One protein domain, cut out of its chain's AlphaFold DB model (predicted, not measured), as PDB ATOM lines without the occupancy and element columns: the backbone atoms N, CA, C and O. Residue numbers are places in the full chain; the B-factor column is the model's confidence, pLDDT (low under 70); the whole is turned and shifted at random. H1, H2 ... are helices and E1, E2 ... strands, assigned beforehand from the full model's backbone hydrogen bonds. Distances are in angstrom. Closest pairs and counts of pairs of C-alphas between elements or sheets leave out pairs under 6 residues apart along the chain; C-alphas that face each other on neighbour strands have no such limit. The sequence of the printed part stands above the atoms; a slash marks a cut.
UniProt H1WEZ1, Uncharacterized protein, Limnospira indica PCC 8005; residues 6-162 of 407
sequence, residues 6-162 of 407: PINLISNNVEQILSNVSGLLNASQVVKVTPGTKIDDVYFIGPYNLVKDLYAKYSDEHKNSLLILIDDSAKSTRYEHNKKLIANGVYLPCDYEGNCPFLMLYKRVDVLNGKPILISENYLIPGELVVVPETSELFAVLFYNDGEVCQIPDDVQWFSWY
ATOM      1  N   PRO A   6     -15.562 -53.494 -29.305       79.44
ATOM      2  CA  PRO A   6     -16.313 -52.453 -29.991       79.44
ATOM      3  C   PRO A   6     -16.057 -52.464 -31.502       79.44
ATOM      4  O   PRO A   6     -14.946 -52.733 -31.957       79.44
ATOM      5  N   ILE A   7     -17.101 -52.178 -32.269       80.62
ATOM      6  CA  ILE A   7     -17.065 -52.038 -33.720       80.62
ATOM      7  C   ILE A   7     -16.992 -50.545 -34.016       80.62
ATOM      8  O   ILE A   7     -17.922 -49.818 -33.677       80.62
ATOM      9  N   ASN A   8     -15.919 -50.114 -34.671       79.62
ATOM     10  CA  ASN A   8     -15.756 -48.731 -35.109       79.62
ATOM     11  C   ASN A   8     -15.929 -48.676 -36.622       79.62
ATOM     12  O   ASN A   8     -15.323 -49.459 -37.358       79.62
ATOM     13  N   LEU A   9     -16.782 -47.777 -37.090       78.75
ATOM     14  CA  LEU A   9     -17.108 -47.635 -38.501       78.75
ATOM     15  C   LEU A   9     -17.165 -46.147 -38.848       78.75
ATOM     16  O   LEU A   9     -17.791 -45.376 -38.131       78.75
ATOM     17  N   ILE A  10     -16.555 -45.752 -39.964       77.25
ATOM     18  CA  ILE A  10     -16.550 -44.359 -40.431       77.25
ATOM     19  C   ILE A  10     -17.461 -44.244 -41.651       77.25
ATOM     20  O   ILE A  10     -17.313 -44.993 -42.619       77.25
ATOM     21  N   SER A  11     -18.418 -43.318 -41.604       79.94
ATOM     22  CA  SER A  11     -19.345 -43.050 -42.702       79.94
ATOM     23  C   SER A  11     -19.882 -41.621 -42.661       79.94
ATOM     24  O   SER A  11     -20.309 -41.120 -41.622       79.94
ATOM     25  N   ASN A  12     -19.997 -41.020 -43.845       80.38
ATOM     26  CA  ASN A  12     -20.696 -39.746 -44.044       80.38
ATOM     27  C   ASN A  12     -22.220 -39.938 -44.190       80.38
ATOM     28  O   ASN A  12     -22.955 -38.986 -44.423       80.38
ATOM     29  N   ASN A  13     -22.698 -41.184 -44.123       86.06
ATOM     30  CA  ASN A  13     -24.108 -41.540 -44.202       86.06
ATOM     31  C   ASN A  13     -24.476 -42.430 -43.010       86.06
ATOM     32  O   ASN A  13     -24.179 -43.633 -43.005       86.06
ATOM     33  N   VAL A  14     -25.117 -41.819 -42.009       88.00
ATOM     34  CA  VAL A  14     -25.523 -42.494 -40.772       88.00
ATOM     35  C   VAL A  14     -26.562 -43.595 -41.038       88.00
ATOM     36  O   VAL A  14     -26.446 -44.704 -40.534       88.00
ATOM     37  N   GLU A  15     -27.524 -43.376 -41.931       90.94
ATOM     38  CA  GLU A  15     -28.567 -44.370 -42.232       90.94
ATOM     39  C   GLU A  15     -27.982 -45.650 -42.843       90.94
ATOM     40  O   GLU A  15     -28.342 -46.774 -42.475       90.94
ATOM     41  N   GLN A  16     -27.012 -45.496 -43.748       84.62
ATOM     42  CA  GLN A  16     -26.341 -46.633 -44.375       84.62
ATOM     43  C   GLN A  16     -25.549 -47.462 -43.356       84.62
ATOM     44  O   GLN A  16     -25.621 -48.693 -43.374       84.62
ATOM     45  N   ILE A  17     -24.799 -46.810 -42.465       85.69
ATOM     46  CA  ILE A  17     -23.981 -47.510 -41.467       85.69
ATOM     47  C   ILE A  17     -24.860 -48.204 -40.418       85.69
ATOM     48  O   ILE A  17     -24.579 -49.346 -40.060       85.69
ATOM     49  N   LEU A  18     -25.978 -47.588 -40.007       89.75
ATOM     50  CA  LEU A  18     -26.944 -48.199 -39.090       89.75
ATOM     51  C   LEU A  18     -27.586 -49.450 -39.702       89.75
ATOM     52  O   LEU A  18     -27.743 -50.462 -39.012       89.75
ATOM     53  N   SER A  19     -27.912 -49.412 -40.998       83.06
ATOM     54  CA  SER A  19     -28.421 -50.571 -41.744       83.06
ATOM     55  C   SER A  19     -27.385 -51.700 -41.823       83.06
ATOM     56  O   SER A  19     -27.692 -52.851 -41.504       83.06
ATOM     57  N   ASN A  20     -26.126 -51.372 -42.140       82.44
ATOM     58  CA  ASN A  20     -25.031 -52.345 -42.191       82.44
ATOM     59  C   ASN A  20     -24.790 -53.017 -40.832       82.44
ATOM     60  O   ASN A  20     -24.677 -54.242 -40.760       82.44
ATOM     61  N   VAL A  21     -24.750 -52.233 -39.749       84.06
ATOM     62  CA  VAL A  21     -24.610 -52.760 -38.383       84.06
ATOM     63  C   VAL A  21     -25.813 -53.620 -38.009       84.06
ATOM     64  O   VAL A  21     -25.638 -54.681 -37.414       84.06
ATOM     65  N   SER A  22     -27.028 -53.219 -38.393       86.81
ATOM     66  CA  SER A  22     -28.230 -54.023 -38.146       86.81
ATOM     67  C   SER A  22     -28.138 -55.389 -38.827       86.81
ATOM     68  O   SER A  22     -28.443 -56.402 -38.198       86.81
ATOM     69  N   GLY A  23     -27.638 -55.439 -40.065       81.44
ATOM     70  CA  GLY A  23     -27.342 -56.695 -40.758       81.44
ATOM     71  C   GLY A  23     -26.276 -57.528 -40.042       81.44
ATOM     72  O   GLY A  23     -26.482 -58.715 -39.808       81.44
ATOM     73  N   LEU A  24     -25.168 -56.906 -39.627       81.19
ATOM     74  CA  LEU A  24     -24.064 -57.579 -38.929       81.19
ATOM     75  C   LEU A  24     -24.495 -58.193 -37.589       81.19
ATOM     76  O   LEU A  24     -24.109 -59.313 -37.254       81.19
ATOM     77  N   LEU A  25     -25.294 -57.461 -36.816       82.81
ATOM     78  CA  LEU A  25     -25.773 -57.891 -35.505       82.81
ATOM     79  C   LEU A  25     -27.000 -58.813 -35.584       82.81
ATOM     80  O   LEU A  25     -27.447 -59.305 -34.547       82.81
ATOM     81  N   ASN A  26     -27.559 -59.045 -36.780       84.06
ATOM     82  CA  ASN A  26     -28.909 -59.589 -36.980       84.06
ATOM     83  C   ASN A  26     -29.942 -58.882 -36.078       84.06
ATOM     84  O   ASN A  26     -30.741 -59.512 -35.373       84.06
ATOM     85  N   ALA A  27     -29.871 -57.552 -36.053       86.12
ATOM     86  CA  ALA A  27     -30.827 -56.717 -35.353       86.12
ATOM     87  C   ALA A  27     -32.139 -56.678 -36.141       86.12
ATOM     88  O   ALA A  27     -32.160 -56.445 -37.346       86.12
ATOM     89  N   SER A  28     -33.245 -56.861 -35.432       87.69
ATOM     90  CA  SER A  28     -34.595 -56.642 -35.961       87.69
ATOM     91  C   SER A  28     -34.950 -55.155 -36.058       87.69
ATOM     92  O   SER A  28     -35.870 -54.780 -36.780       87.69
ATOM     93  N   GLN A  29     -34.255 -54.312 -35.291       88.56
ATOM     94  CA  GLN A  29     -34.549 -52.893 -35.159       88.56
ATOM     95  C   GLN A  29     -33.315 -52.137 -34.667       88.56
ATOM     96  O   GLN A  29     -32.554 -52.647 -33.838       88.56
ATOM     97  N   VAL A  30     -33.178 -50.901 -35.140       90.31
ATOM     98  CA  VAL A  30     -32.292 -49.872 -34.596       90.31
ATOM     99  C   VAL A  30     -33.125 -48.629 -34.303       90.31
ATOM    100  O   VAL A  30     -34.006 -48.276 -35.087       90.31
ATOM    101  N   VAL A  31     -32.883 -47.991 -33.163       87.88
ATOM    102  CA  VAL A  31     -33.571 -46.756 -32.764       87.88
ATOM    103  C   VAL A  31     -32.573 -45.732 -32.272       87.88
ATOM    104  O   VAL A  31     -31.605 -46.076 -31.594       87.88
ATOM    105  N   LYS A  32     -32.839 -44.466 -32.597       85.94
ATOM    106  CA  LYS A  32     -32.170 -43.338 -31.958       85.94
ATOM    107  C   LYS A  32     -32.699 -43.213 -30.532       85.94
ATOM    108  O   LYS A  32     -33.911 -43.188 -30.325       85.94
ATOM    109  N   VAL A  33     -31.795 -43.144 -29.569       81.19
ATOM    110  CA  VAL A  33     -32.108 -43.073 -28.139       81.19
ATOM    111  C   VAL A  33     -31.481 -41.830 -27.523       81.19
ATOM    112  O   VAL A  33     -30.651 -41.159 -28.135       81.19
ATOM    113  N   THR A  34     -31.887 -41.502 -26.304       73.75
ATOM    114  CA  THR A  34     -31.110 -40.602 -25.451       73.75
ATOM    115  C   THR A  34     -29.899 -41.352 -24.886       73.75
ATOM    116  O   THR A  34     -29.989 -42.573 -24.715       73.75
ATOM    117  N   PRO A  35     -28.788 -40.660 -24.565       66.94
ATOM    118  CA  PRO A  35     -27.645 -41.275 -23.903       66.94
ATOM    119  C   PRO A  35     -28.093 -42.110 -22.703       66.94
ATOM    120  O   PRO A  35     -28.917 -41.658 -21.910       66.94
ATOM    121  N   GLY A  36     -27.567 -43.331 -22.595       65.25
ATOM    122  CA  GLY A  36     -28.033 -44.295 -21.603       65.25
ATOM    123  C   GLY A  36     -27.663 -43.900 -20.174       65.25
ATOM    124  O   GLY A  36     -28.469 -43.368 -19.421       65.25
ATOM    125  N   THR A  37     -26.447 -44.245 -19.760       65.69
ATOM    126  CA  THR A  37     -26.047 -44.315 -18.347       65.69
ATOM    127  C   THR A  37     -24.910 -43.326 -18.062       65.69
ATOM    128  O   THR A  37     -23.830 -43.476 -18.629       65.69
ATOM    129  N   LYS A  38     -25.147 -42.324 -17.197       70.94
ATOM    130  CA  LYS A  38     -24.193 -41.255 -16.829       70.94
ATOM    131  C   LYS A  38     -23.775 -41.362 -15.344       70.94
ATOM    132  O   LYS A  38     -24.660 -41.322 -14.491       70.94
ATOM    133  N   ILE A  39     -22.467 -41.453 -15.040       63.44
ATOM    134  CA  ILE A  39     -21.869 -41.275 -13.681       63.44
ATOM    135  C   ILE A  39     -20.923 -40.108 -13.736       63.44
ATOM    136  O   ILE A  39     -20.108 -40.120 -14.648       63.44
ATOM    137  N   ASP A  40     -20.945 -39.207 -12.753       62.22
ATOM    138  CA  ASP A  40     -19.839 -38.265 -12.513       62.22
ATOM    139  C   ASP A  40     -19.319 -37.620 -13.815       62.22
ATOM    140  O   ASP A  40     -18.127 -37.567 -14.088       62.22
ATOM    141  N   ASP A  41     -20.266 -37.216 -14.666       67.25
ATOM    142  CA  ASP A  41     -20.049 -36.602 -15.980       67.25
ATOM    143  C   ASP A  41     -19.476 -37.458 -17.121       67.25
ATOM    144  O   ASP A  41     -19.195 -36.964 -18.214       67.25
ATOM    145  N   VAL A  42     -19.462 -38.770 -16.933       73.69
ATOM    146  CA  VAL A  42     -19.023 -39.774 -17.899       73.69
ATOM    147  C   VAL A  42     -20.197 -40.637 -18.370       73.69
ATOM    148  O   VAL A  42     -20.979 -41.157 -17.569       73.69
ATOM    149  N   TYR A  43     -20.309 -40.833 -19.682       81.75
ATOM    150  CA  TYR A  43     -21.351 -41.635 -20.321       81.75
ATOM    151  C   TYR A  43     -20.834 -43.025 -20.673       81.75
ATOM    152  O   TYR A  43     -19.801 -43.167 -21.314       81.75
ATOM    153  N   PHE A  44     -21.568 -44.064 -20.295       81.00
ATOM    154  CA  PHE A  44     -21.174 -45.454 -20.513       81.00
ATOM    155  C   PHE A  44     -21.842 -46.037 -21.760       81.00
ATOM    156  O   PHE A  44     -23.038 -45.847 -21.989       81.00
ATOM    157  N   ILE A  45     -21.070 -46.806 -22.529       86.38
ATOM    158  CA  ILE A  45     -21.504 -47.495 -23.748       86.38
ATOM    159  C   ILE A  45     -21.081 -48.956 -23.652       86.38
ATOM    160  O   ILE A  45     -19.909 -49.255 -23.447       86.38
ATOM    161  N   GLY A  46     -22.012 -49.888 -23.831       82.75
ATOM    162  CA  GLY A  46     -21.690 -51.314 -23.883       82.75
ATOM    163  C   GLY A  46     -22.528 -52.177 -22.963       82.75
ATOM    164  O   GLY A  46     -23.637 -51.769 -22.621       82.75
ATOM    165  N   PRO A  47     -22.021 -53.373 -22.602       79.12
ATOM    166  CA  PRO A  47     -22.813 -54.410 -21.966       79.12
ATOM    167  C   PRO A  47     -23.416 -53.929 -20.659       79.12
ATOM    168  O   PRO A  47     -22.701 -53.642 -19.692       79.12
ATOM    169  N   TYR A  48     -24.741 -53.915 -20.605       72.81
ATOM    170  CA  TYR A  48     -25.500 -53.435 -19.462       72.81
ATOM    171  C   TYR A  48     -25.069 -54.109 -18.156       72.81
ATOM    172  O   TYR A  48     -24.913 -53.445 -17.135       72.81
ATOM    173  N   ASN A  49     -24.831 -55.426 -18.177       68.69
ATOM    174  CA  ASN A  49     -24.393 -56.157 -16.983       68.69
ATOM    175  C   ASN A  49     -23.005 -55.712 -16.502       68.69
ATOM    176  O   ASN A  49     -22.795 -55.612 -15.298       68.69
ATOM    177  N   LEU A  50     -22.071 -55.425 -17.418       72.38
ATOM    178  CA  LEU A  50     -20.733 -54.959 -17.047       72.38
ATOM    179  C   LEU A  50     -20.789 -53.553 -16.453       72.38
ATOM    180  O   LEU A  50     -20.222 -53.326 -15.387       72.38
ATOM    181  N   VAL A  51     -21.521 -52.640 -17.096       70.19
ATOM    182  CA  VAL A  51     -21.723 -51.277 -16.587       70.19
ATOM    183  C   VAL A  51     -22.403 -51.326 -15.216       70.19
ATOM    184  O   VAL A  51     -21.899 -50.754 -14.255       70.19
ATOM    185  N   LYS A  52     -23.485 -52.099 -15.072       68.50
ATOM    186  CA  LYS A  52     -24.201 -52.274 -13.801       68.50
ATOM    187  C   LYS A  52     -23.311 -52.824 -12.680       68.50
ATOM    188  O   LYS A  52     -23.368 -52.318 -11.558       68.50
ATOM    189  N   ASP A  53     -22.499 -53.841 -12.965       66.94
ATOM    190  CA  ASP A  53     -21.588 -54.447 -11.987       66.94
ATOM    191  C   ASP A  53     -20.530 -53.451 -11.485       66.94
ATOM    192  O   ASP A  53     -20.188 -53.461 -10.300       66.94
ATOM    193  N   LEU A  54     -20.011 -52.591 -12.369       64.69
ATOM    194  CA  LEU A  54     -19.035 -51.560 -12.009       64.69
ATOM    195  C   LEU A  54     -19.646 -50.544 -11.045       64.69
ATOM    196  O   LEU A  54     -19.119 -50.324  -9.957       64.69
ATOM    197  N   TYR A  55     -20.810 -50.003 -11.387       61.38
ATOM    198  CA  TYR A  55     -21.541 -49.077 -10.522       61.38
ATOM    199  C   TYR A  55     -21.806 -49.638  -9.119       61.38
ATOM    200  O   TYR A  55     -21.637 -48.939  -8.116       61.38
ATOM    201  N   ALA A  56     -22.213 -50.910  -9.041       63.19
ATOM    202  CA  ALA A  56     -22.530 -51.573  -7.778       63.19
ATOM    203  C   ALA A  56     -21.302 -51.759  -6.869       63.19
ATOM    204  O   ALA A  56     -21.451 -51.813  -5.647       63.19
ATOM    205  N   LYS A  57     -20.103 -51.872  -7.455       59.44
ATOM    206  CA  LYS A  57     -18.840 -52.057  -6.728       59.44
ATOM    207  C   LYS A  57     -18.181 -50.750  -6.288       59.44
ATOM    208  O   LYS A  57     -17.462 -50.779  -5.297       59.44
ATOM    209  N   TYR A  58     -18.400 -49.647  -7.005       55.09
ATOM    210  CA  TYR A  58     -17.653 -48.398  -6.797       55.09
ATOM    211  C   TYR A  58     -18.465 -47.254  -6.166       55.09
ATOM    212  O   TYR A  58     -17.905 -46.190  -5.929       55.09
ATOM    213  N   SER A  59     -19.747 -47.456  -5.821       51.38
ATOM    214  CA  SER A  59     -20.539 -46.465  -5.071       51.38
ATOM    215  C   SER A  59     -21.057 -47.026  -3.739       51.38
ATOM    216  O   SER A  59     -22.002 -47.813  -3.698       51.38
ATOM    217  N   ASP A  60     -20.453 -46.618  -2.620       49.00
ATOM    218  CA  ASP A  60     -20.998 -46.908  -1.284       49.00
ATOM    219  C   ASP A  60     -22.013 -45.846  -0.818       49.00
ATOM    220  O   ASP A  60     -22.932 -46.176  -0.070       49.00
ATOM    221  N   GLU A  61     -21.944 -44.612  -1.335       47.75
ATOM    222  CA  GLU A  61     -22.834 -43.502  -0.938       47.75
ATOM    223  C   GLU A  61     -24.134 -43.379  -1.762       47.75
ATOM    224  O   GLU A  61     -25.109 -42.805  -1.282       47.75
ATOM    225  N   HIS A  62     -24.220 -43.970  -2.962       46.94
ATOM    226  CA  HIS A  62     -25.345 -43.751  -3.897       46.94
ATOM    227  C   HIS A  62     -26.228 -44.982  -4.185       46.94
ATOM    228  O   HIS A  62     -27.132 -44.915  -5.024       46.94
ATOM    229  N   LYS A  63     -26.037 -46.091  -3.453       46.59
ATOM    230  CA  LYS A  63     -26.727 -47.383  -3.676       46.59
ATOM    231  C   LYS A  63     -28.256 -47.283  -3.809       46.59
ATOM    232  O   LYS A  63     -28.830 -47.996  -4.624       46.59
ATOM    233  N   ASN A  64     -28.923 -46.403  -3.056       40.38
ATOM    234  CA  ASN A  64     -30.391 -46.403  -2.960       40.38
ATOM    235  C   ASN A  64     -31.119 -45.527  -3.998       40.38
ATOM    236  O   ASN A  64     -32.234 -45.866  -4.384       40.38
ATOM    237  N   SER A  65     -30.517 -44.440  -4.485       38.59
ATOM    238  CA  SER A  65     -31.178 -43.516  -5.429       38.59
ATOM    239  C   SER A  65     -31.044 -43.970  -6.889       38.59
ATOM    240  O   SER A  65     -31.919 -43.714  -7.714       38.59
ATOM    241  N   LEU A  66     -29.968 -44.698  -7.206       38.09
ATOM    242  CA  LEU A  66     -29.640 -45.172  -8.555       38.09
ATOM    243  C   LEU A  66     -30.281 -46.518  -8.908       38.09
ATOM    244  O   LEU A  66     -30.582 -46.749 -10.075       38.09
ATOM    245  N   LEU A  67     -30.562 -47.381  -7.922       37.81
ATOM    246  CA  LEU A  67     -31.339 -48.608  -8.140       37.81
ATOM    247  C   LEU A  67     -32.728 -48.301  -8.717       37.81
ATOM    248  O   LEU A  67     -33.225 -49.087  -9.506       37.81
ATOM    249  N   ILE A  68     -33.314 -47.146  -8.391       35.72
ATOM    250  CA  ILE A  68     -34.614 -46.711  -8.920       35.72
ATOM    251  C   ILE A  68     -34.470 -46.188 -10.361       35.72
ATOM    252  O   ILE A  68     -35.224 -46.599 -11.234       35.72
ATOM    253  N   LEU A  69     -33.451 -45.367 -10.650       36.56
ATOM    254  CA  LEU A  69     -33.181 -44.857 -12.004       36.56
ATOM    255  C   LEU A  69     -32.756 -45.960 -12.983       36.56
ATOM    256  O   LEU A  69     -33.216 -45.971 -14.123       36.56
ATOM    257  N   ILE A  70     -31.916 -46.903 -12.549       38.72
ATOM    258  CA  ILE A  70     -31.487 -48.046 -13.358       38.72
ATOM    259  C   ILE A  70     -32.605 -49.093 -13.450       38.72
ATOM    260  O   ILE A  70     -32.746 -49.671 -14.513       38.72
ATOM    261  N   ASP A  71     -33.425 -49.358 -12.427       37.94
ATOM    262  CA  ASP A  71     -34.490 -50.380 -12.535       37.94
ATOM    263  C   ASP A  71     -35.721 -49.899 -13.337       37.94
ATOM    264  O   ASP A  71     -36.305 -50.707 -14.063       37.94
ATOM    265  N   ASP A  72     -36.065 -48.602 -13.310       35.41
ATOM    266  CA  ASP A  72     -37.158 -48.051 -14.135       35.41
ATOM    267  C   ASP A  72     -36.730 -47.761 -15.586       35.41
ATOM    268  O   ASP A  72     -37.477 -48.080 -16.512       35.41
ATOM    269  N   SER A  73     -35.516 -47.244 -15.826       41.72
ATOM    270  CA  SER A  73     -35.015 -47.050 -17.202       41.72
ATOM    271  C   SER A  73     -34.523 -48.349 -17.851       41.72
ATOM    272  O   SER A  73     -34.658 -48.506 -19.065       41.72
ATOM    273  N   ALA A  74     -33.996 -49.323 -17.089       41.16
ATOM    274  CA  ALA A  74     -33.497 -50.580 -17.657       41.16
ATOM    275  C   ALA A  74     -34.591 -51.583 -18.002       41.16
ATOM    276  O   ALA A  74     -34.377 -52.402 -18.889       41.16
ATOM    277  N   LYS A  75     -35.769 -51.555 -17.370       43.78
ATOM    278  CA  LYS A  75     -36.876 -52.405 -17.841       43.78
ATOM    279  C   LYS A  75     -37.393 -51.949 -19.206       43.78
ATOM    280  O   LYS A  75     -37.671 -52.810 -20.034       43.78
ATOM    281  N   SER A  76     -37.439 -50.639 -19.468       43.78
ATOM    282  CA  SER A  76     -37.861 -50.095 -20.767       43.78
ATOM    283  C   SER A  76     -36.765 -50.124 -21.842       43.78
ATOM    284  O   SER A  76     -37.090 -50.287 -23.010       43.78
ATOM    285  N   THR A  77     -35.479 -50.001 -21.482       46.44
ATOM    286  CA  THR A  77     -34.353 -50.028 -22.451       46.44
ATOM    287  C   THR A  77     -33.795 -51.425 -22.727       46.44
ATOM    288  O   THR A  77     -33.187 -51.650 -23.769       46.44
ATOM    289  N   ARG A  78     -33.996 -52.401 -21.834       50.53
ATOM    290  CA  ARG A  78     -33.552 -53.789 -22.059       50.53
ATOM    291  C   ARG A  78     -34.556 -54.594 -22.884       50.53
ATOM    292  O   ARG A  78     -34.152 -55.539 -23.564       50.53
ATOM    293  N   TYR A  79     -35.829 -54.194 -22.816       51.34
ATOM    294  CA  TYR A  79     -36.935 -54.774 -23.562       51.34
ATOM    295  C   TYR A  79     -37.905 -53.698 -24.058       51.34
ATOM    296  O   TYR A  79     -38.793 -53.265 -23.329       51.34
ATOM    297  N   GLU A  80     -37.788 -53.333 -25.331       54.22
ATOM    298  CA  GLU A  80     -38.857 -52.626 -26.034       54.22
ATOM    299  C   GLU A  80     -39.769 -53.692 -26.668       54.22
ATOM    300  O   GLU A  80     -39.313 -54.496 -27.476       54.22
ATOM    301  N   HIS A  81     -41.039 -53.781 -26.252       55.22
ATOM    302  CA  HIS A  81     -42.063 -54.641 -26.877       55.22
ATOM    303  C   HIS A  81     -41.614 -56.078 -27.267       55.22
ATOM    304  O   HIS A  81     -41.771 -56.485 -28.415       55.22
ATOM    305  N   ASN A  82     -41.094 -56.870 -26.315       59.56
ATOM    306  CA  ASN A  82     -40.584 -58.246 -26.514       59.56
ATOM    307  C   ASN A  82     -39.267 -58.384 -27.310       59.56
ATOM    308  O   ASN A  82     -38.923 -59.496 -27.708       59.56
ATOM    309  N   LYS A  83     -38.502 -57.307 -27.517       69.75
ATOM    310  CA  LYS A  83     -37.203 -57.354 -28.209       69.75
ATOM    311  C   LYS A  83     -36.047 -57.186 -27.232       69.75
ATOM    312  O   LYS A  83     -36.099 -56.329 -26.360       69.75
ATOM    313  N   LYS A  84     -34.991 -57.984 -27.373       80.25
ATOM    314  CA  LYS A  84     -33.807 -57.962 -26.501       80.25
ATOM    315  C   LYS A  84     -32.786 -56.945 -27.011       80.25
ATOM    316  O   LYS A  84     -32.421 -57.011 -28.183       80.25
ATOM    317  N   LEU A  85     -32.284 -56.066 -26.141       82.56
ATOM    318  CA  LEU A  85     -31.130 -55.207 -26.446       82.56
ATOM    319  C   LEU A  85     -29.895 -56.065 -26.774       82.56
ATOM    320  O   LEU A  85     -29.561 -56.984 -26.022       82.56
ATOM    321  N   ILE A  86     -29.221 -55.773 -27.886       86.31
ATOM    322  CA  ILE A  86     -28.029 -56.516 -28.330       86.31
ATOM    323  C   ILE A  86     -26.786 -55.644 -28.511       86.31
ATOM    324  O   ILE A  86     -25.680 -56.183 -28.505       86.31
ATOM    325  N   ALA A  87     -26.938 -54.328 -28.659       88.88
ATOM    326  CA  ALA A  87     -25.826 -53.386 -28.710       88.88
ATOM    327  C   ALA A  87     -26.289 -51.957 -28.424       88.88
ATOM    328  O   ALA A  87     -27.426 -51.593 -28.729       88.88
ATOM    329  N   ASN A  88     -25.360 -51.151 -27.919       90.25
ATOM    330  CA  ASN A  88     -25.473 -49.698 -27.862       90.25
ATOM    331  C   ASN A  88     -24.377 -49.079 -28.718       90.25
ATOM    332  O   ASN A  88     -23.312 -49.671 -28.884       90.25
ATOM    333  N   GLY A  89     -24.611 -47.882 -29.232       91.12
ATOM    334  CA  GLY A  89     -23.598 -47.169 -29.983       91.12
ATOM    335  C   GLY A  89     -23.778 -45.668 -29.950       91.12
ATOM    336  O   GLY A  89     -24.850 -45.153 -29.625       91.12
ATOM    337  N   VAL A  90     -22.693 -44.989 -30.287       92.62
ATOM    338  CA  VAL A  90     -22.599 -43.538 -30.347       92.62
ATOM    339  C   VAL A  90     -22.016 -43.127 -31.689       92.62
ATOM    340  O   VAL A  90     -21.101 -43.778 -32.190       92.62
ATOM    341  N   TYR A  91     -22.571 -42.076 -32.273       93.31
ATOM    342  CA  TYR A  91     -22.166 -41.519 -33.553       93.31
ATOM    343  C   TYR A  91     -21.862 -40.037 -33.404       93.31
ATOM    344  O   TYR A  91     -22.688 -39.290 -32.868       93.31
ATOM    345  N   LEU A  92     -20.718 -39.611 -33.929       92.12
ATOM    346  CA  LEU A  92     -20.409 -38.198 -34.101       92.12
ATOM    347  C   LEU A  92     -20.709 -37.805 -35.558       92.12
ATOM    348  O   LEU A  92     -20.146 -38.422 -36.462       92.12
ATOM    349  N   PRO A  93     -21.590 -36.825 -35.829       92.06
ATOM    350  CA  PRO A  93     -21.882 -36.388 -37.194       92.06
ATOM    351  C   PRO A  93     -20.637 -35.936 -37.962       92.06
ATOM    352  O   PRO A  93     -19.702 -35.383 -37.388       92.06
ATOM    353  N   CYS A  94     -20.609 -36.183 -39.274       88.81
ATOM    354  CA  CYS A  94     -19.456 -35.848 -40.120       88.81
ATOM    355  C   CYS A  94     -19.240 -34.339 -40.310       88.81
ATOM    356  O   CYS A  94     -18.149 -33.926 -40.687       88.81
ATOM    357  N   ASP A  95     -20.276 -33.538 -40.088       87.62
ATOM    358  CA  ASP A  95     -20.281 -32.075 -40.140       87.62
ATOM    359  C   ASP A  95     -20.046 -31.428 -38.766       87.62
ATOM    360  O   ASP A  95     -20.243 -30.227 -38.609       87.62
ATOM    361  N   TYR A  96     -19.622 -32.205 -37.764       88.06
ATOM    362  CA  TYR A  96     -19.297 -31.680 -36.446       88.06
ATOM    363  C   TYR A  96     -18.008 -30.839 -36.476       88.06
ATOM    364  O   TYR A  96     -16.940 -31.340 -36.828       88.06
ATOM    365  N   GLU A  97     -18.105 -29.567 -36.074       82.25
ATOM    366  CA  GLU A  97     -17.007 -28.579 -36.131       82.25
ATOM    367  C   GLU A  97     -16.423 -28.208 -34.745       82.25
ATOM    368  O   GLU A  97     -15.692 -27.227 -34.618       82.25
ATOM    369  N   GLY A  98     -16.738 -28.974 -33.693       81.25
ATOM    370  CA  GLY A  98     -16.273 -28.725 -32.321       81.25
ATOM    371  C   GLY A  98     -15.090 -29.589 -31.870       81.25
ATOM    372  O   GLY A  98     -14.577 -30.432 -32.611       81.25
ATOM    373  N   ASN A  99     -14.681 -29.417 -30.609       80.38
ATOM    374  CA  ASN A  99     -13.745 -30.345 -29.973       80.38
ATOM    375  C   ASN A  99     -14.397 -31.727 -29.874       80.38
ATOM    376  O   ASN A  99     -15.562 -31.870 -29.514       80.38
ATOM    377  N   CYS A 100     -13.651 -32.770 -30.200       83.19
ATOM    378  CA  CYS A 100     -14.207 -34.112 -30.214       83.19
ATOM    379  C   CYS A 100     -14.347 -34.669 -28.783       83.19
ATOM    380  O   CYS A 100     -13.463 -34.447 -27.953       83.19
ATOM    381  N   PRO A 101     -15.422 -35.412 -28.458       85.06
ATOM    382  CA  PRO A 101     -15.514 -36.149 -27.199       85.06
ATOM    383  C   PRO A 101     -14.418 -37.209 -27.072       85.06
ATOM    384  O   PRO A 101     -14.048 -37.850 -28.055       85.06
ATOM    385  N   PHE A 102     -13.933 -37.428 -25.852       81.94
ATOM    386  CA  PHE A 102     -12.927 -38.441 -25.555       81.94
ATOM    387  C   PHE A 102     -13.591 -39.781 -25.230       81.94
ATOM    388  O   PHE A 102     -14.464 -39.867 -24.363       81.94
ATOM    389  N   LEU A 103     -13.165 -40.829 -25.926       82.25
ATOM    390  CA  LEU A 103     -13.623 -42.205 -25.801       82.25
ATOM    391  C   LEU A 103     -12.524 -43.054 -25.162       82.25
ATOM    392  O   LEU A 103     -11.443 -43.230 -25.722       82.25
ATOM    393  N   MET A 104     -12.830 -43.672 -24.028       80.00
ATOM    394  CA  MET A 104     -11.955 -44.653 -23.392       80.00
ATOM    395  C   MET A 104     -12.616 -46.033 -23.405       80.00
ATOM    396  O   MET A 104     -13.763 -46.190 -22.995       80.00
ATOM    397  N   LEU A 105     -11.894 -47.058 -23.843       77.38
ATOM    398  CA  LEU A 105     -12.336 -48.450 -23.813       77.38
ATOM    399  C   LEU A 105     -11.718 -49.167 -22.619       77.38
ATOM    400  O   LEU A 105     -10.517 -49.060 -22.376       77.38
ATOM    401  N   TYR A 106     -12.514 -49.971 -21.924       78.62
ATOM    402  CA  TYR A 106     -12.100 -50.714 -20.742       78.62
ATOM    403  C   TYR A 106     -12.441 -52.198 -20.866       78.62
ATOM    404  O   TYR A 106     -13.529 -52.567 -21.316       78.62
ATOM    405  N   LYS A 107     -11.528 -53.054 -20.395       77.75
ATOM    406  CA  LYS A 107     -11.744 -54.495 -20.216       77.75
ATOM    407  C   LYS A 107     -11.887 -54.833 -18.745       77.75
ATOM    408  O   LYS A 107     -11.040 -54.457 -17.940       77.75
ATOM    409  N   ARG A 108     -12.895 -55.625 -18.388       71.69
ATOM    410  CA  ARG A 108     -12.949 -56.235 -17.057       71.69
ATOM    411  C   ARG A 108     -11.968 -57.406 -16.970       71.69
ATOM    412  O   ARG A 108     -12.015 -58.317 -17.791       71.69
ATOM    413  N   VAL A 109     -11.113 -57.401 -15.949       66.62
ATOM    414  CA  VAL A 109     -10.112 -58.456 -15.732       66.62
ATOM    415  C   VAL A 109     -10.460 -59.261 -14.489       66.62
ATOM    416  O   VAL A 109     -10.327 -58.783 -13.362       66.62
ATOM    417  N   ASP A 110     -10.895 -60.504 -14.679       66.44
ATOM    418  CA  ASP A 110     -11.400 -61.332 -13.579       66.44
ATOM    419  C   ASP A 110     -10.336 -61.653 -12.527       66.44
ATOM    420  O   ASP A 110     -10.621 -61.566 -11.332       66.44
ATOM    421  N   VAL A 111      -9.087 -61.902 -12.940       64.06
ATOM    422  CA  VAL A 111      -7.965 -62.119 -12.003       64.06
ATOM    423  C   VAL A 111      -7.663 -60.887 -11.136       64.06
ATOM    424  O   VAL A 111      -7.071 -61.007 -10.068       64.06
ATOM    425  N   LEU A 112      -8.139 -59.705 -11.540       62.66
ATOM    426  CA  LEU A 112      -8.081 -58.468 -10.760       62.66
ATOM    427  C   LEU A 112      -9.391 -58.195  -9.995       62.66
ATOM    428  O   LEU A 112      -9.681 -57.051  -9.661       62.66
ATOM    429  N   ASN A 113     -10.174 -59.228  -9.658       63.31
ATOM    430  CA  ASN A 113     -11.522 -59.136  -9.062       63.31
ATOM    431  C   ASN A 113     -12.545 -58.408  -9.949       63.31
ATOM    432  O   ASN A 113     -13.510 -57.800  -9.465       63.31
ATOM    433  N   GLY A 114     -12.346 -58.476 -11.264       60.03
ATOM    434  CA  GLY A 114     -13.177 -57.780 -12.231       60.03
ATOM    435  C   GLY A 114     -12.952 -56.268 -12.242       60.03
ATOM    436  O   GLY A 114     -13.898 -55.535 -12.529       60.03
ATOM    437  N   LYS A 115     -11.740 -55.801 -11.909       62.62
ATOM    438  CA  LYS A 115     -11.354 -54.395 -12.079       62.62
ATOM    439  C   LYS A 115     -11.380 -54.039 -13.576       62.62
ATOM    440  O   LYS A 115     -10.900 -54.848 -14.381       62.62
ATOM    441  N   PRO A 116     -11.943 -52.884 -13.967       69.06
ATOM    442  CA  PRO A 116     -11.812 -52.389 -15.328       69.06
ATOM    443  C   PRO A 116     -10.382 -51.888 -15.550       69.06
ATOM    444  O   PRO A 116      -9.875 -51.084 -14.771       69.06
ATOM    445  N   ILE A 117      -9.735 -52.363 -16.607       65.56
ATOM    446  CA  ILE A 117      -8.431 -51.882 -17.056       65.56
ATOM    447  C   ILE A 117      -8.626 -51.168 -18.381       65.56
ATOM    448  O   ILE A 117      -9.274 -51.693 -19.290       65.56
ATOM    449  N   LEU A 118      -8.079 -49.963 -18.465       66.44
ATOM    450  CA  LEU A 118      -8.097 -49.149 -19.664       66.44
ATOM    451  C   LEU A 118      -7.288 -49.833 -20.771       66.44
ATOM    452  O   LEU A 118      -6.122 -50.180 -20.581       66.44
ATOM    453  N   ILE A 119      -7.904 -50.020 -21.935       64.44
ATOM    454  CA  ILE A 119      -7.286 -50.702 -23.077       64.44
ATOM    455  C   ILE A 119      -7.031 -49.778 -24.266       64.44
ATOM    456  O   ILE A 119      -6.077 -50.014 -25.006       64.44
ATOM    457  N   SER A 120      -7.833 -48.729 -24.439       67.56
ATOM    458  CA  SER A 120      -7.716 -47.778 -25.547       67.56
ATOM    459  C   SER A 120      -8.298 -46.427 -25.143       67.56
ATOM    460  O   SER A 120      -9.228 -46.381 -24.342       67.56
ATOM    461  N   GLU A 121      -7.751 -45.356 -25.700       72.62
ATOM    462  CA  GLU A 121      -8.125 -43.964 -25.456       72.62
ATOM    463  C   GLU A 121      -7.994 -43.224 -26.777       72.62
ATOM    464  O   GLU A 121      -6.918 -43.261 -27.371       72.62
ATOM    465  N   ASN A 122      -9.075 -42.624 -27.261       71.81
ATOM    466  CA  ASN A 122      -9.098 -41.931 -28.546       71.81
ATOM    467  C   ASN A 122     -10.142 -40.814 -28.494       71.81
ATOM    468  O   ASN A 122     -11.113 -40.906 -27.745       71.81
ATOM    469  N   TYR A 123     -10.010 -39.801 -29.339       80.12
ATOM    470  CA  TYR A 123     -11.123 -38.895 -29.622       80.12
ATOM    471  C   TYR A 123     -12.100 -39.538 -30.613       80.12
ATOM    472  O   TYR A 123     -11.664 -40.187 -31.563       80.12
ATOM    473  N   LEU A 124     -13.410 -39.346 -30.415       83.44
ATOM    474  CA  LEU A 124     -14.405 -39.689 -31.436       83.44
ATOM    475  C   LEU A 124     -14.171 -38.833 -32.678       83.44
ATOM    476  O   LEU A 124     -14.131 -37.610 -32.584       83.44
ATOM    477  N   ILE A 125     -14.065 -39.452 -33.845       84.00
ATOM    478  CA  ILE A 125     -13.825 -38.726 -35.097       84.00
ATOM    479  C   ILE A 125     -15.173 -38.354 -35.740       84.00
ATOM    480  O   ILE A 125     -16.101 -39.165 -35.719       84.00
ATOM    481  N   PRO A 126     -15.329 -37.162 -36.350       87.94
ATOM    482  CA  PRO A 126     -16.524 -36.846 -37.128       87.94
ATOM    483  C   PRO A 126     -16.805 -37.915 -38.196       87.94
ATOM    484  O   PRO A 126     -15.937 -38.283 -38.988       87.94
ATOM    485  N   GLY A 127     -18.032 -38.429 -38.212       85.38
ATOM    486  CA  GLY A 127     -18.463 -39.545 -39.053       85.38
ATOM    487  C   GLY A 127     -18.220 -40.934 -38.450       85.38
ATOM    488  O   GLY A 127     -18.566 -41.929 -39.091       85.38
ATOM    489  N   GLU A 128     -17.651 -41.041 -37.250       88.69
ATOM    490  CA  GLU A 128     -17.418 -42.314 -36.567       88.69
ATOM    491  C   GLU A 128     -18.659 -42.782 -35.798       88.69
ATOM    492  O   GLU A 128     -19.235 -42.047 -34.996       88.69
ATOM    493  N   LEU A 129     -19.046 -44.041 -36.024       89.31
ATOM    494  CA  LEU A 129     -19.986 -44.805 -35.211       89.31
ATOM    495  C   LEU A 129     -19.210 -45.858 -34.413       89.31
ATOM    496  O   LEU A 129     -18.637 -46.782 -34.995       89.31
ATOM    497  N   VAL A 130     -19.275 -45.762 -33.088       90.25
ATOM    498  CA  VAL A 130     -18.755 -46.764 -32.154       90.25
ATOM    499  C   VAL A 130     -19.918 -47.589 -31.633       90.25
ATOM    500  O   VAL A 130     -20.831 -47.057 -31.006       90.25
ATOM    501  N   VAL A 131     -19.887 -48.897 -31.865       88.88
ATOM    502  CA  VAL A 131     -20.917 -49.841 -31.416       88.88
ATOM    503  C   VAL A 131     -20.301 -50.819 -30.437       88.88
ATOM    504  O   VAL A 131     -19.354 -51.525 -30.769       88.88
ATOM    505  N   VAL A 132     -20.866 -50.918 -29.241       89.25
ATOM    506  CA  VAL A 132     -20.440 -51.863 -28.212       89.25
ATOM    507  C   VAL A 132     -21.564 -52.880 -27.968       89.25
ATOM    508  O   VAL A 132     -22.581 -52.550 -27.348       89.25
ATOM    509  N   PRO A 133     -21.423 -54.121 -28.470       86.31
ATOM    510  CA  PRO A 133     -22.437 -55.162 -28.303       86.31
ATOM    511  C   PRO A 133     -22.570 -55.642 -26.859       86.31
ATOM    512  O   PRO A 133     -21.585 -55.695 -26.136       86.31
ATOM    513  N   GLU A 134     -23.753 -56.114 -26.459       82.69
ATOM    514  CA  GLU A 134     -24.008 -56.716 -25.133       82.69
ATOM    515  C   GLU A 134     -23.206 -58.008 -24.890       82.69
ATOM    516  O   GLU A 134     -23.082 -58.469 -23.759       82.69
ATOM    517  N   THR A 135     -22.667 -58.605 -25.956       77.88
ATOM    518  CA  THR A 135     -21.777 -59.777 -25.890       77.88
ATOM    519  C   THR A 135     -20.298 -59.414 -25.745       77.88
ATOM    520  O   THR A 135     -19.469 -60.315 -25.616       77.88
ATOM    521  N   SER A 136     -19.969 -58.121 -25.757       78.56
ATOM    522  CA  SER A 136     -18.607 -57.614 -25.609       78.56
ATOM    523  C   SER A 136     -18.037 -57.934 -24.225       78.56
ATOM    524  O   SER A 136     -18.742 -57.908 -23.218       78.56
ATOM    525  N   GLU A 137     -16.732 -58.205 -24.161       76.12
ATOM    526  CA  GLU A 137     -15.986 -58.265 -22.891       76.12
ATOM    527  C   GLU A 137     -15.564 -56.859 -22.419       76.12
ATOM    528  O   GLU A 137     -14.983 -56.688 -21.341       76.12
ATOM    529  N   LEU A 138     -15.828 -55.856 -23.257       80.50
ATOM    530  CA  LEU A 138     -15.409 -54.474 -23.115       80.50
ATOM    531  C   LEU A 138     -16.612 -53.548 -22.996       80.50
ATOM    532  O   LEU A 138     -17.654 -53.786 -23.611       80.50
ATOM    533  N   PHE A 139     -16.417 -52.449 -22.285       84.94
ATOM    534  CA  PHE A 139     -17.306 -51.296 -22.310       84.94
ATOM    535  C   PHE A 139     -16.494 -50.059 -22.687       84.94
ATOM    536  O   PHE A 139     -15.280 -50.014 -22.488       84.94
ATOM    537  N   ALA A 140     -17.163 -49.068 -23.253       85.12
ATOM    538  CA  ALA A 140     -16.603 -47.758 -23.497       85.12
ATOM    539  C   ALA A 140     -17.162 -46.759 -22.492       85.12
ATOM    540  O   ALA A 140     -18.283 -46.902 -21.993       85.12
ATOM    541  N   VAL A 141     -16.389 -45.719 -22.249       84.06
ATOM    542  CA  VAL A 141     -16.853 -44.504 -21.610       84.06
ATOM    543  C   VAL A 141     -16.546 -43.322 -22.506       84.06
ATOM    544  O   VAL A 141     -15.531 -43.301 -23.198       84.06
ATOM    545  N   LEU A 142     -17.447 -42.357 -22.496       83.44
ATOM    546  CA  LEU A 142     -17.385 -41.154 -23.291       83.44
ATOM    547  C   LEU A 142     -17.528 -39.958 -22.363       83.44
ATOM    548  O   LEU A 142     -18.485 -39.882 -21.591       83.44
ATOM    549  N   PHE A 143     -16.600 -39.019 -22.439       80.31
ATOM    550  CA  PHE A 143     -16.705 -37.755 -21.724       80.31
ATOM    551  C   PHE A 143     -16.189 -36.617 -22.594       80.31
ATOM    552  O   PHE A 143     -15.479 -36.817 -23.577       80.31
ATOM    553  N   TYR A 144     -16.589 -35.407 -22.242       75.94
ATOM    554  CA  TYR A 144     -16.194 -34.191 -22.929       75.94
ATOM    555  C   TYR A 144     -15.819 -33.176 -21.861       75.94
ATOM    556  O   TYR A 144     -16.563 -33.029 -20.896       75.94
ATOM    557  N   ASN A 145     -14.664 -32.530 -21.999       64.69
ATOM    558  CA  ASN A 145     -14.202 -31.513 -21.063       64.69
ATOM    559  C   ASN A 145     -13.741 -30.289 -21.855       64.69
ATOM    560  O   ASN A 145     -12.718 -30.348 -22.532       64.69
ATOM    561  N   ASP A 146     -14.496 -29.198 -21.748       60.16
ATOM    562  CA  ASP A 146     -14.185 -27.911 -22.386       60.16
ATOM    563  C   ASP A 146     -13.815 -26.843 -21.344       60.16
ATOM    564  O   ASP A 146     -14.257 -25.698 -21.385       60.16
ATOM    565  N   GLY A 147     -13.064 -27.250 -20.317       55.97
ATOM    566  CA  GLY A 147     -12.536 -26.370 -19.273       55.97
ATOM    567  C   GLY A 147     -13.532 -25.994 -18.169       55.97
ATOM    568  O   GLY A 147     -13.129 -25.945 -17.009       55.97
ATOM    569  N   GLU A 148     -14.814 -25.772 -18.487       49.50
ATOM    570  CA  GLU A 148     -15.832 -25.336 -17.505       49.50
ATOM    571  C   GLU A 148     -17.035 -26.284 -17.355       49.50
ATOM    572  O   GLU A 148     -17.693 -26.272 -16.312       49.50
ATOM    573  N   VAL A 149     -17.339 -27.119 -18.355       55.41
ATOM    574  CA  VAL A 149     -18.534 -27.982 -18.349       55.41
ATOM    575  C   VAL A 149     -18.208 -29.370 -18.897       55.41
ATOM    576  O   VAL A 149     -17.725 -29.506 -20.020       55.41
ATOM    577  N   CYS A 150     -18.535 -30.409 -18.122       61.31
ATOM    578  CA  CYS A 150     -18.462 -31.798 -18.572       61.31
ATOM    579  C   CYS A 150     -19.812 -32.262 -19.156       61.31
ATOM    580  O   CYS A 150     -20.594 -32.969 -18.513       61.31
ATOM    581  N   GLN A 151     -20.134 -31.807 -20.372       69.06
ATOM    582  CA  GLN A 151     -21.349 -32.206 -21.096       69.06
ATOM    583  C   GLN A 151     -21.023 -32.663 -22.514       69.06
ATOM    584  O   GLN A 151     -20.315 -31.980 -23.240       69.06
ATOM    585  N   ILE A 152     -21.561 -33.817 -22.910       76.19
ATOM    586  CA  ILE A 152     -21.454 -34.305 -24.288       76.19
ATOM    587  C   ILE A 152     -22.182 -33.322 -25.222       76.19
ATOM    588  O   ILE A 152     -23.300 -32.927 -24.884       76.19
ATOM    589  N   PRO A 153     -21.602 -32.961 -26.382       79.81
ATOM    590  CA  PRO A 153     -22.264 -32.105 -27.363       79.81
ATOM    591  C   PRO A 153     -23.624 -32.666 -27.802       79.81
ATOM    592  O   PRO A 153     -23.748 -33.868 -28.046       79.81
ATOM    593  N   ASP A 154     -24.620 -31.792 -27.971       80.12
ATOM    594  CA  ASP A 154     -25.987 -32.174 -28.369       80.12
ATOM    595  C   ASP A 154     -26.047 -32.884 -29.736       80.12
ATOM    596  O   ASP A 154     -26.965 -33.662 -30.007       80.12
ATOM    597  N   ASP A 155     -25.046 -32.645 -30.586       85.81
ATOM    598  CA  ASP A 155     -24.936 -33.250 -31.912       85.81
ATOM    599  C   ASP A 155     -24.571 -34.741 -31.863       85.81
ATOM    600  O   ASP A 155     -24.818 -35.469 -32.828       85.81
ATOM    601  N   VAL A 156     -24.023 -35.228 -30.742       88.44
ATOM    602  CA  VAL A 156     -23.677 -36.642 -30.567       88.44
ATOM    603  C   VAL A 156     -24.947 -37.490 -30.532       88.44
ATOM    604  O   VAL A 156     -25.824 -37.331 -29.680       88.44
ATOM    605  N   GLN A 157     -25.041 -38.446 -31.452       91.50
ATOM    606  CA  GLN A 157     -26.231 -39.271 -31.632       91.50
ATOM    607  C   GLN A 157     -26.045 -40.649 -31.004       91.50
ATOM    608  O   GLN A 157     -24.995 -41.270 -31.139       91.50
ATOM    609  N   TRP A 158     -27.089 -41.150 -30.350       90.50
ATOM    610  CA  TRP A 158     -27.056 -42.419 -29.631       90.50
ATOM    611  C   TRP A 158     -28.027 -43.403 -30.256       90.50
ATOM    612  O   TRP A 158     -29.147 -43.033 -30.614       90.50
ATOM    613  N   PHE A 159     -27.607 -44.658 -30.359       90.81
ATOM    614  CA  PHE A 159     -28.383 -45.708 -31.000       90.81
ATOM    615  C   PHE A 159     -28.384 -46.990 -30.175       90.81
ATOM    616  O   PHE A 159     -27.376 -47.361 -29.570       90.81
ATOM    617  N   SER A 160     -29.510 -47.694 -30.207       90.50
ATOM    618  CA  SER A 160     -29.649 -49.029 -29.625       90.50
ATOM    619  C   SER A 160     -30.194 -50.003 -30.663       90.50
ATOM    620  O   SER A 160     -31.113 -49.675 -31.419       90.50
ATOM    621  N   TRP A 161     -29.634 -51.212 -30.677       90.44
ATOM    622  CA  TRP A 161     -30.055 -52.309 -31.549       90.44
ATOM    623  C   TRP A 161     -30.768 -53.391 -30.747       90.44
ATOM    624  O   TRP A 161     -30.304 -53.782 -29.672       90.44
ATOM    625  N   TYR A 162     -31.848 -53.929 -31.315       88.12
ATOM    626  CA  TYR A 162     -32.690 -54.939 -30.675       88.12
ATOM    627  C   TYR A 162     -32.910 -56.166 -31.566       88.12
ATOM    628  O   TYR A 162     -33.054 -56.046 -32.786       88.12
TER     629      TYR A 162
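This is residues 6 to 162 of the 407 residues of an uncharacterized protein of Limnospira indica PCC 8005 (UniProt H1WEZ1). Two strongly twisted sheets of five strands lie partly face to face as a sandwich, and the first, E1 E8 E5 E10 E2, curls round H1 on its face away from the second. H2 packs beside the strands of the second sheet, E3 E4 E9 E6 E7, and H3 folds back along H2, while residues 144 to 156 make a long loop at another side. The printed part has 157 residues, in the order E1 H1 E2 E3 E4 H2 H3 E5 E6 E7 E8 E9 E10; both sheets are antiparallel and the class is mixed. It is compact, with a radius of gyration of the C-alphas of 15.4 A and spans of 43 by 43 by 30 A.

Start at edge strand E1, residues 7 to 10, antiparallel to E8, residues 128 to 133, where N 7 and O 131 are 2.8 A apart. H1, residues 14 to 25, is on this sheet in two layers, a helix on one face of a sheet; its Ser 22 comes within 6.8 A of Val 30 in edge strand E2, residues 29 to 33, C-alpha to C-alpha. E5, residues 83 to 91, has N 90 2.9 A from O 130 of E8. E10, residues 157 to 162, has N 159 2.9 A from O 89 of E5, and its O 160 is 3.0 A from N 31 of E2. In the other sheet, E3, residues 37 to 39, and E4, residues 42 to 45, form a hairpin, with N 39 and O 42 2.9 A apart. E9, residues 138 to 143, has O 142 2.8 A from N 43 of E4, and its O 141 is 2.8 A from N 104 of E6, residues 102 to 109. E6 forms a hairpin with E7, residues 115 to 123, with N 103 and O 122 2.7 A apart. The sheets' facing parts are 10.8 A centre to centre. H2, residues 48 to 58, has a height over this second sheet of 6.4 A, over none of its strands, again two layers; the closest C-alphas of H2 and E9, Val 51 and Phe 139, are 7.2 A apart. H3, residues 63 to 78, is close to H2 but not clearly touching, at a shallow tilt of 4 degrees, opposite ways, with C-alphas 56 and 63 closest at 7.2 A. H3 only grazes the first sheet, with residues 77 to 78. Every O i to N i+4 pair is within hydrogen-bond range in H1 and H2, and 8 of 12 in H3.

Find C-alpha 7 at (-17.065, -52.038, -33.720), where E1 begins, and C-alpha 162 at (-32.690, -54.939, -30.675), where E10 ends. E7 spans 23.4 A and bends by 54 degrees at residue 119; E5 spans 22.5 A and bends by 60 degrees at residue 86. H3 spans 20.6 A, with a kink of 31 degrees near residue 72.

The C-alphas of Gln 16 and Glu 61 are the two farthest apart, at 43.7 A. The printed part has no cut, and E9 to E10 is a long link of 13 residues. The mean pLDDT of the printed part is 73.2; among the low stretches, under 70, are residues 52 to 83, 109 to 120 and 145 to 151.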